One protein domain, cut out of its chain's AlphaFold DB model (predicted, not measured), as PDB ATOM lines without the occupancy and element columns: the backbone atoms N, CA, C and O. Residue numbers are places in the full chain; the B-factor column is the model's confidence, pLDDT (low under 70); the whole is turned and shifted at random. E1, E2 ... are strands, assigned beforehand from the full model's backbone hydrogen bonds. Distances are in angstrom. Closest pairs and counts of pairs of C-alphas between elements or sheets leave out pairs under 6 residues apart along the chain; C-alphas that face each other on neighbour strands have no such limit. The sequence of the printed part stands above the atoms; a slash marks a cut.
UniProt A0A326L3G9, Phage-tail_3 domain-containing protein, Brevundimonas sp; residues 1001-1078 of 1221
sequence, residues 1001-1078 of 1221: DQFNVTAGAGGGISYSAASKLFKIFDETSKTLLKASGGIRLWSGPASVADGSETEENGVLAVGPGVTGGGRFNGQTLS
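AT A GLANCE: This is residues 1001 to 1078 of the 1221 residues of the protein "Phage-tail_3 domain-containing protein" of Brevundimonas sp (UniProt A0A326L3G9). One twisted wall of six antiparallel strands, laid side by side in chain order, makes the long axis; the link of residues 1046 to 1059 loops out over one face near E4 and E5. Beyond E6, residues 1063 to 1078 extend the wall loosely, with two short pairings. The printed part has 78 residues, no named helix and six named strands, E1 to E6, and is all strand by class, though under half of its residues are in named elements. It is compact, with a radius of gyration of the C-alphas of 13.0 A, and elongated, spanning 42 by 25 by 16 A.

HOW THE PARTS SIT: The sheet is a meander, each strand the antiparallel neighbour of the one before. Inner strands E4, residues 1029 to 1035, and E5, residues 1039 to 1045, form a hairpin, with N 1032 and O 1042 2.8 A apart. E3, residues 1021 to 1025, is on the other side of E4, with N 1031 and O 1024 2.8 A apart. Next come E2, residues 1012 to 1016, with N 1014 and O 1023 2.9 A apart, and edge strand E1, residues 1002 to 1006, with N 1005 and O 1013 2.8 A apart. At the other edge is E6, residues 1060 to 1062, with N 1041 and O 1062 2.9 A apart. Residues 1060 to 1061 pair with 1071 to 1072, which pair with 1075 to 1076, both antiparallel.

IN THESE COORDINATES: E1 begins at C-alpha 1002 (148.835, 116.352, 124.505) and is 12.8 A long; E2 is 13.4 A, E3 12.4 A, E4 20.0 A, E5 19.6 A and E6 6.8 A, ending at C-alpha 1062 (149.139, 111.241, 149.008).

THE WHOLE: The C-alphas farthest apart, of Gly 1008 and Ser 1078, are 42.7 A apart. The printed part has no cut. The link E5 to E6 is long; the others are tight. Mean pLDDT of the printed part is 72.4; residues under 70 include 1063 to 1078.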
ATOM      1  N   ASP A1001     145.580 118.369 122.787       64.88
ATOM      2  CA  ASP A1001     145.185 117.195 123.590       64.88
ATOM      3  C   ASP A1001     146.363 116.545 124.341       64.88
ATOM      4  O   ASP A1001     146.168 115.822 125.327       64.88
ATOM      5  N   GLN A1002     147.592 116.787 123.876       70.38
ATOM      6  CA  GLN A1002     148.835 116.352 124.505       70.38
ATOM      7  C   GLN A1002     149.902 117.446 124.420       70.38
ATOM      8  O   GLN A1002     150.067 118.093 123.387       70.38
ATOM      9  N   PHE A1003     150.682 117.589 125.490       75.69
ATOM     10  CA  PHE A1003     151.860 118.453 125.557       75.69
ATOM     11  C   PHE A1003     153.038 117.624 126.069       75.69
ATOM     12  O   PHE A1003     152.960 117.063 127.159       75.69
ATOM     13  N   ASN A1004     154.119 117.533 125.292       75.75
ATOM     14  CA  ASN A1004     155.296 116.722 125.614       75.75
ATOM     15  C   ASN A1004     156.576 117.545 125.423       75.75
ATOM     16  O   ASN A1004     156.803 118.103 124.350       75.75
ATOM     17  N   VAL A1005     157.440 117.563 126.438       76.50
ATOM     18  CA  VAL A1005     158.796 118.121 126.381       76.50
ATOM     19  C   VAL A1005     159.767 117.013 126.765       76.50
ATOM     20  O   VAL A1005     159.816 116.620 127.928       76.50
ATOM     21  N   THR A1006     160.549 116.524 125.803       68.56
ATOM     22  CA  THR A1006     161.485 115.407 126.006       68.56
ATOM     23  C   THR A1006     162.920 115.860 125.746       68.56
ATOM     24  O   THR A1006     163.234 116.435 124.700       68.56
ATOM     25  N   ALA A1007     163.815 115.604 126.696       69.25
ATOM     26  CA  ALA A1007     165.249 115.780 126.522       69.25
ATOM     27  C   ALA A1007     165.823 114.680 125.611       69.25
ATOM     28  O   ALA A1007     165.275 113.588 125.502       69.25
ATOM     29  N   GLY A1008     166.980 114.934 124.992       60.41
ATOM     30  CA  GLY A1008     167.658 113.932 124.152       60.41
ATOM     31  C   GLY A1008     168.186 112.702 124.911       60.41
ATOM     32  O   GLY A1008     168.649 111.766 124.274       60.41
ATOM     33  N   ALA A1009     168.115 112.715 126.246       59.97
ATOM     34  CA  ALA A1009     168.545 111.656 127.160       59.97
ATOM     35  C   ALA A1009     167.357 111.149 128.009       59.97
ATOM     36  O   ALA A1009     167.371 111.225 129.236       59.97
ATOM     37  N   GLY A1010     166.266 110.766 127.336       63.22
ATOM     38  CA  GLY A1010     165.167 109.961 127.891       63.22
ATOM     39  C   GLY A1010     164.172 110.633 128.852       63.22
ATOM     40  O   GLY A1010     163.016 110.219 128.888       63.22
ATOM     41  N   GLY A1011     164.569 111.662 129.605       77.38
ATOM     42  CA  GLY A1011     163.690 112.362 130.557       77.38
ATOM     43  C   GLY A1011     162.832 113.479 129.953       77.38
ATOM     44  O   GLY A1011     163.134 114.005 128.881       77.38
ATOM     45  N   GLY A1012     161.767 113.881 130.650       86.25
ATOM     46  CA  GLY A1012     160.843 114.905 130.169       86.25
ATOM     47  C   GLY A1012     159.697 115.289 131.109       86.25
ATOM     48  O   GLY A1012     159.580 114.830 132.247       86.25
ATOM     49  N   ILE A1013     158.829 116.156 130.587       85.62
ATOM     50  CA  ILE A1013     157.542 116.549 131.172       85.62
ATOM     51  C   ILE A1013     156.457 116.243 130.140       85.62
ATOM     52  O   ILE A1013     156.603 116.597 128.969       85.62
ATOM     53  N   SER A1014     155.363 115.613 130.561       84.69
ATOM     54  CA  SER A1014     154.211 115.355 129.700       84.69
ATOM     55  C   SER A1014     152.872 115.629 130.379       84.69
ATOM     56  O   SER A1014     152.691 115.435 131.584       84.69
ATOM     57  N   TYR A1015     151.913 116.072 129.573       84.38
ATOM     58  CA  TYR A1015     150.508 116.210 129.919       84.38
ATOM     59  C   TYR A1015     149.639 115.579 128.830       84.38
ATOM     60  O   TYR A1015     149.913 115.727 127.638       84.38
ATOM     61  N   SER A1016     148.567 114.908 129.244       78.19
ATOM     62  CA  SER A1016     147.532 114.390 128.349       78.19
ATOM     63  C   SER A1016     146.153 114.755 128.888       78.19
ATOM     64  O   SER A1016     145.776 114.351 129.994       78.19
ATOM     65  N   ALA A1017     145.386 115.497 128.086       73.81
ATOM     66  CA  ALA A1017     144.018 115.890 128.408       73.81
ATOM     67  C   ALA A1017     143.099 114.661 128.521       73.81
ATOM     68  O   ALA A1017     142.271 114.578 129.431       73.81
ATOM     69  N   ALA A1018     143.312 113.663 127.654       75.25
ATOM     70  CA  ALA A1018     142.536 112.427 127.616       75.25
ATOM     71  C   ALA A1018     142.682 111.580 128.896       75.25
ATOM     72  O   ALA A1018     141.692 111.051 129.399       75.25
ATOM     73  N   SER A1019     143.895 111.462 129.455       69.69
ATOM     74  CA  SER A1019     144.135 110.688 130.689       69.69
ATOM     75  C   SER A1019     144.110 111.528 131.974       69.69
ATOM     76  O   SER A1019     144.143 110.959 133.071       69.69
ATOM     77  N   LYS A1020     144.033 112.864 131.853       77.75
ATOM     78  CA  LYS A1020     144.109 113.846 132.953       77.75
ATOM     79  C   LYS A1020     145.320 113.613 133.861       77.75
ATOM     80  O   LYS A1020     145.225 113.688 135.092       77.75
ATOM     81  N   LEU A1021     146.445 113.291 133.225       79.38
ATOM     82  CA  LEU A1021     147.714 112.967 133.858       79.38
ATOM     83  C   LEU A1021     148.751 114.028 133.492       79.38
ATOM     84  O   LEU A1021     148.989 114.279 132.311       79.38
ATOM     85  N   PHE A1022     149.384 114.605 134.510       85.19
ATOM     86  CA  PHE A1022     150.623 115.363 134.376       85.19
ATOM     87  C   PHE A1022     151.768 114.528 134.958       85.19
ATOM     88  O   PHE A1022     151.638 113.962 136.048       85.19
ATOM     89  N   LYS A1023     152.875 114.430 134.225       86.62
ATOM     90  CA  LYS A1023     153.994 113.531 134.512       86.62
ATOM     91  C   LYS A1023     155.317 114.267 134.339       86.62
ATOM     92  O   LYS A1023     155.555 114.899 133.316       86.62
ATOM     93  N   ILE A1024     156.194 114.132 135.326       88.19
ATOM     94  CA  ILE A1024     157.619 114.475 135.234       88.19
ATOM     95  C   ILE A1024     158.374 113.153 135.327       88.19
ATOM     96  O   ILE A1024     158.053 112.339 136.196       88.19
ATOM     97  N   PHE A1025     159.327 112.899 134.436       86.12
ATOM     98  CA  PHE A1025     160.011 111.610 134.370       86.12
ATOM     99  C   PHE A1025     161.460 111.723 133.902       86.12
ATOM    100  O   PHE A1025     161.826 112.626 133.153       86.12
ATOM    101  N   ASP A1026     162.263 110.758 134.324       84.06
ATOM    102  CA  ASP A1026     163.567 110.427 133.761       84.06
ATOM    103  C   ASP A1026     163.575 108.940 133.348       84.06
ATOM    104  O   ASP A1026     162.535 108.276 133.353       84.06
ATOM    105  N   GLU A1027     164.730 108.404 132.952       79.94
ATOM    106  CA  GLU A1027     164.867 106.998 132.530       79.94
ATOM    107  C   GLU A1027     164.624 105.982 133.669       79.94
ATOM    108  O   GLU A1027     164.386 104.801 133.419       79.94
ATOM    109  N   THR A1028     164.675 106.428 134.927       82.06
ATOM    110  CA  THR A1028     164.635 105.599 136.142       82.06
ATOM    111  C   THR A1028     163.428 105.878 137.039       82.06
ATOM    112  O   THR A1028     162.919 104.957 137.686       82.06
ATOM    113  N   SER A1029     162.932 107.117 137.070       84.00
ATOM    114  CA  SER A1029     161.898 107.592 137.992       84.00
ATOM    115  C   SER A1029     160.798 108.400 137.294       84.00
ATOM    116  O   SER A1029     161.002 108.993 136.234       84.00
ATOM    117  N   LYS A1030     159.599 108.431 137.885       86.19
ATOM    118  CA  LYS A1030     158.508 109.315 137.464       86.19
ATOM    119  C   LYS A1030     157.714 109.832 138.664       86.19
ATOM    120  O   LYS A1030     157.453 109.105 139.624       86.19
ATOM    121  N   THR A1031     157.271 111.080 138.571       85.88
ATOM    122  CA  THR A1031     156.328 111.715 139.495       85.88
ATOM    123  C   THR A1031     155.068 112.098 138.733       85.88
ATOM    124  O   THR A1031     155.142 112.704 137.663       85.88
ATOM    125  N   LEU A1032     153.913 111.725 139.278       84.31
ATOM    126  CA  LEU A1032     152.607 111.861 138.649       84.31
ATOM    127  C   LEU A1032     151.668 112.721 139.493       84.31
ATOM    128  O   LEU A1032     151.542 112.522 140.705       84.31
ATOM    129  N   LEU A1033     150.936 113.598 138.810       83.56
ATOM    130  CA  LEU A1033     149.708 114.206 139.302       83.56
ATOM    131  C   LEU A1033     148.548 113.712 138.435       83.56
ATOM    132  O   LEU A1033     148.496 113.993 137.236       83.56
ATOM    133  N   LYS A1034     147.612 112.977 139.042       76.06
ATOM    134  CA  LYS A1034     146.416 112.464 138.357       76.06
ATOM    135  C   LYS A1034     145.157 113.086 138.947       76.06
ATOM    136  O   LYS A1034     144.978 113.064 140.164       76.06
ATOM    137  N   ALA A1035     144.283 113.599 138.079       62.16
ATOM    138  CA  ALA A1035     143.035 114.270 138.450       62.16
ATOM    139  C   ALA A1035     141.791 113.420 138.107       62.16
ATOM    140  O   ALA A1035     140.916 113.838 137.347       62.16
ATOM    141  N   SER A1036     141.703 112.208 138.669       55.38
ATOM    142  CA  SER A1036     140.542 111.312 138.520       55.38
ATOM    143  C   SER A1036     139.982 110.923 139.893       55.38
ATOM    144  O   SER A1036     140.521 110.036 140.550       55.38
ATOM    145  N   GLY A1037     138.916 111.601 140.336       59.53
ATOM    146  CA  GLY A1037     138.324 111.418 141.676       59.53
ATOM    147  C   GLY A1037     138.985 112.239 142.797       59.53
ATOM    148  O   GLY A1037     138.630 112.088 143.962       59.53
ATOM    149  N   GLY A1038     139.937 113.106 142.449       63.25
ATOM    150  CA  GLY A1038     140.697 113.974 143.351       63.25
ATOM    151  C   GLY A1038     142.162 114.057 142.921       63.25
ATOM    152  O   GLY A1038     142.563 113.363 141.987       63.25
ATOM    153  N   ILE A1039     142.957 114.909 143.574       63.56
ATOM    154  CA  ILE A1039     144.393 115.030 143.279       63.56
ATOM    155  C   ILE A1039     145.132 113.884 143.974       63.56
ATOM    156  O   ILE A1039     145.179 113.831 145.204       63.56
ATOM    157  N   ARG A1040     145.725 112.984 143.187       70.62
ATOM    158  CA  ARG A1040     146.702 112.000 143.671       70.62
ATOM    159  C   ARG A1040     148.107 112.447 143.282       70.62
ATOM    160  O   ARG A1040     148.381 112.608 142.093       70.62
ATOM    161  N   LEU A1041     148.969 112.599 144.284       78.69
ATOM    162  CA  LEU A1041     150.416 112.730 144.136       78.69
ATOM    163  C   LEU A1041     151.044 111.347 144.316       78.69
ATOM    164  O   LEU A1041     150.821 110.700 145.343       78.69
ATOM    165  N   TRP A1042     151.821 110.901 143.331       83.75
ATOM    166  CA  TRP A1042     152.586 109.654 143.402       83.75
ATOM    167  C   TRP A1042     153.985 109.856 142.824       83.75
ATOM    168  O   TRP A1042     154.138 110.533 141.809       83.75
ATOM    169  N   SER A1043     155.004 109.261 143.439       84.12
ATOM    170  CA  SER A1043     156.372 109.249 142.910       84.12
ATOM    171  C   SER A1043     157.013 107.879 143.115       84.12
ATOM    172  O   SER A1043     156.876 107.295 144.192       84.12
ATOM    173  N   GLY A1044     157.696 107.359 142.096       84.81
ATOM    174  CA  GLY A1044     158.269 106.012 142.099       84.81
ATOM    175  C   GLY A1044     158.990 105.662 140.790       84.81
ATOM    176  O   GLY A1044     159.275 106.556 139.990       84.81
ATOM    177  N   PRO A1045     159.317 104.381 140.553       83.88
ATOM    178  CA  PRO A1045     160.097 103.961 139.386       83.88
ATOM    179  C   PRO A1045     159.386 104.224 138.049       83.88
ATOM    180  O   PRO A1045     158.180 103.997 137.918       83.88
ATOM    181  N   ALA A1046     160.145 104.622 137.023       80.69
ATOM    182  CA  ALA A1046     159.634 104.838 135.663       80.69
ATOM    183  C   ALA A1046     159.104 103.550 135.002       80.69
ATOM    184  O   ALA A1046     158.276 103.621 134.096       80.69
ATOM    185  N   SER A1047     159.539 102.378 135.482       80.62
ATOM    186  CA  SER A1047     159.103 101.054 135.020       80.62
ATOM    187  C   SER A1047     157.667 100.680 135.410       80.62
ATOM    188  O   SER A1047     157.111  99.739 134.843       80.62
ATOM    189  N   VAL A1048     157.041 101.395 136.352       79.69
ATOM    190  CA  VAL A1048     155.609 101.229 136.651       79.69
ATOM    191  C   VAL A1048     154.802 101.794 135.477       79.69
ATOM    192  O   VAL A1048     155.015 102.937 135.078       79.69
ATOM    193  N   ALA A1049     153.860 101.030 134.921       80.50
ATOM    194  CA  ALA A1049     153.018 101.496 133.816       80.50
ATOM    195  C   ALA A1049     152.075 102.633 134.255       80.50
ATOM    196  O   ALA A1049     151.520 102.583 135.353       80.50
ATOM    197  N   ASP A1050     151.888 103.647 133.400       76.44
ATOM    198  CA  ASP A1050     151.012 104.793 133.687       76.44
ATOM    199  C   ASP A1050     149.560 104.330 133.913       76.44
ATOM    200  O   ASP A1050     148.905 103.807 133.012       76.44
ATOM    201  N   GLY A1051     149.047 104.527 135.131       73.12
ATOM    202  CA  GLY A1051     147.725 104.070 135.571       73.12
ATOM    203  C   GLY A1051     147.733 102.850 136.501       73.12
ATOM    204  O   GLY A1051     146.667 102.501 137.008       73.12
ATOM    205  N   SER A1052     148.888 102.220 136.748       75.31
ATOM    206  CA  SER A1052     149.062 101.084 137.676       75.31
ATOM    207  C   SER A1052     149.732 101.472 139.009       75.31
ATOM    208  O   SER A1052     150.312 100.632 139.701       75.31
ATOM    209  N   GLU A1053     149.673 102.750 139.384       77.31
ATOM    210  CA  GLU A1053     150.285 103.281 140.605       77.31
ATOM    211  C   GLU A1053     149.445 103.006 141.863       77.31
ATOM    212  O   GLU A1053     148.270 103.385 141.957       77.31
ATOM    213  N   THR A1054     150.075 102.393 142.864       70.44
ATOM    214  CA  THR A1054     149.478 102.003 144.148       70.44
ATOM    215  C   THR A1054     150.241 102.620 145.326       70.44
ATOM    216  O   THR A1054     151.299 103.227 145.158       70.44
ATOM    217  N   GLU A1055     149.706 102.467 146.542       66.75
ATOM    218  CA  GLU A1055     150.402 102.865 147.778       66.75
ATOM    219  C   GLU A1055     151.702 102.079 148.023       66.75
ATOM    220  O   GLU A1055     152.572 102.553 148.747       66.75
ATOM    221  N   GLU A1056     151.820 100.875 147.455       65.81
ATOM    222  CA  GLU A1056     152.895  99.919 147.752       65.81
ATOM    223  C   GLU A1056     154.072 100.012 146.773       65.81
ATOM    224  O   GLU A1056     155.186  99.628 147.121       65.81
ATOM    225  N   ASN A1057     153.848 100.527 145.556       71.50
ATOM    226  CA  ASN A1057     154.884 100.654 144.522       71.50
ATOM    227  C   ASN A1057     155.470 102.076 144.383       71.50
ATOM    228  O   ASN A1057     156.303 102.302 143.503       71.50
ATOM    229  N   GLY A1058     155.067 103.016 145.247       71.25
ATOM    230  CA  GLY A1058     155.562 104.397 145.290       71.25
ATOM    231  C   GLY A1058     156.360 104.738 146.556       71.25
ATOM    232  O   GLY A1058     156.135 104.183 147.628       71.25
ATOM    233  N   VAL A1059     157.275 105.703 146.437       71.06
ATOM    234  CA  VAL A1059     158.075 106.276 147.540       71.06
ATOM    235  C   VAL A1059     157.269 107.315 148.336       71.06
ATOM    236  O   VAL A1059     157.403 107.427 149.558       71.06
ATOM    237  N   LEU A1060     156.409 108.056 147.633       71.69
ATOM    238  CA  LEU A1060     155.492 109.061 148.165       71.69
ATOM    239  C   LEU A1060     154.113 108.828 147.544       71.69
ATOM    240  O   LEU A1060     153.994 108.787 146.320       71.69
ATOM    241  N   ALA A1061     153.085 108.704 148.383       69.44
ATOM    242  CA  ALA A1061     151.696 108.554 147.960       69.44
ATOM    243  C   ALA A1061     150.775 109.374 148.874       69.44
ATOM    244  O   ALA A1061     150.697 109.127 150.082       69.44
ATOM    245  N   VAL A1062     150.081 110.361 148.296       71.38
ATOM    246  CA  VAL A1062     149.139 111.241 149.008       71.38
ATOM    247  C   VAL A1062     147.935 111.538 148.112       71.38
ATOM    248  O   VAL A1062     148.092 111.858 146.933       71.38
ATOM    249  N   GLY A1063     146.726 111.436 148.664       67.62
ATOM    250  CA  GLY A1063     145.476 111.750 147.966       67.62
ATOM    251  C   GLY A1063     144.309 110.851 148.389       67.62
ATOM    252  O   GLY A1063     144.486 109.943 149.207       67.62
ATOM    253  N   PRO A1064     143.101 111.074 147.844       59.84
ATOM    254  CA  PRO A1064     141.950 110.233 148.139       59.84
ATOM    255  C   PRO A1064     142.173 108.783 147.683       59.84
ATOM    256  O   PRO A1064     142.725 108.498 146.612       59.84
ATOM    257  N   GLY A1065     141.751 107.856 148.544       58.19
ATOM    258  CA  GLY A1065     142.014 106.426 148.402       58.19
ATOM    259  C   GLY A1065     143.378 105.958 148.926       58.19
ATOM    260  O   GLY A1065     143.687 104.793 148.715       58.19
ATOM    261  N   VAL A1066     144.174 106.817 149.585       58.41
ATOM    262  CA  VAL A1066     145.357 106.400 150.364       58.41
ATOM    263  C   VAL A1066     144.950 106.151 151.821       58.41
ATOM    264  O   VAL A1066     144.493 107.066 152.517       58.41
ATOM    265  N   THR A1067     145.103 104.920 152.301       54.06
ATOM    266  CA  THR A1067     144.598 104.498 153.615       54.06
ATOM    267  C   THR A1067     145.546 104.921 154.740       54.06
ATOM    268  O   THR A1067     146.502 104.222 155.059       54.06
ATOM    269  N   GLY A1068     145.261 106.062 155.378       57.44
ATOM    270  CA  GLY A1068     146.003 106.536 156.560       57.44
ATOM    271  C   GLY A1068     146.523 107.975 156.504       57.44
ATOM    272  O   GLY A1068     147.288 108.361 157.377       57.44
ATOM    273  N   GLY A1069     146.125 108.783 155.515       57.34
ATOM    274  CA  GLY A1069     146.413 110.230 155.490       57.34
ATOM    275  C   GLY A1069     147.709 110.650 154.784       57.34
ATOM    276  O   GLY A1069     147.873 111.833 154.496       57.34
ATOM    277  N   GLY A1070     148.578 109.703 154.427       65.12
ATOM    278  CA  GLY A1070     149.762 109.927 153.590       65.12
ATOM    279  C   GLY A1070     150.956 109.076 154.020       65.12
ATOM    280  O   GLY A1070     151.124 108.791 155.208       65.12
ATOM    281  N   ARG A1071     151.793 108.674 153.055       65.50
ATOM    282  CA  ARG A1071     153.038 107.930 153.313       65.50
ATOM    283  C   ARG A1071     154.271 108.676 152.823       65.50
ATOM    284  O   ARG A1071     154.240 109.271 151.749       65.50
ATOM    285  N   PHE A1072     155.368 108.550 153.563       59.12
ATOM    286  CA  PHE A1072     156.697 109.026 153.172       59.12
ATOM    287  C   PHE A1072     157.718 107.908 153.416       59.12
ATOM    288  O   PHE A1072     157.766 107.355 154.515       59.12
ATOM    289  N   ASN A1073     158.499 107.531 152.396       58.56
ATOM    290  CA  ASN A1073     159.443 106.402 152.450       58.56
ATOM    291  C   ASN A1073     158.810 105.094 152.985       58.56
ATOM    292  O   ASN A1073     159.428 104.345 153.738       58.56
ATOM    293  N   GLY A1074     157.548 104.838 152.623       57.34
ATOM    294  CA  GLY A1074     156.786 103.650 153.031       57.34
ATOM    295  C   GLY A1074     156.133 103.700 154.424       57.34
ATOM    296  O   GLY A1074     155.244 102.885 154.679       57.34
ATOM    297  N   GLN A1075     156.491 104.654 155.292       57.81
ATOM    298  CA  GLN A1075     155.930 104.806 156.647       57.81
ATOM    299  C   GLN A1075     154.721 105.759 156.686       57.81
ATOM    300  O   GLN A1075     154.624 106.683 155.874       57.81
ATOM    301  N   THR A1076     153.806 105.540 157.639       59.62
ATOM    302  CA  THR A1076     152.562 106.315 157.816       59.62
ATOM    303  C   THR A1076     152.687 107.283 158.993       59.62
ATOM    304  O   THR A1076     152.958 106.867 160.117       59.62
ATOM    305  N   LEU A1077     152.442 108.575 158.761       58.12
ATOM    306  CA  LEU A1077     152.478 109.600 159.809       58.12
ATOM    307  C   LEU A1077     151.132 109.671 160.552       58.12
ATOM    308  O   LEU A1077     150.131 110.101 159.982       58.12
ATOM    309  N   SER A1078     151.122 109.295 161.833       63.62
ATOM    310  CA  SER A1078     149.929 109.301 162.696       63.62
ATOM    311  C   SER A1078     149.981 110.428 163.749       63.62
ATOM    312  O   SER A1078     151.053 110.822 164.198       63.62
TER     313      SER A1078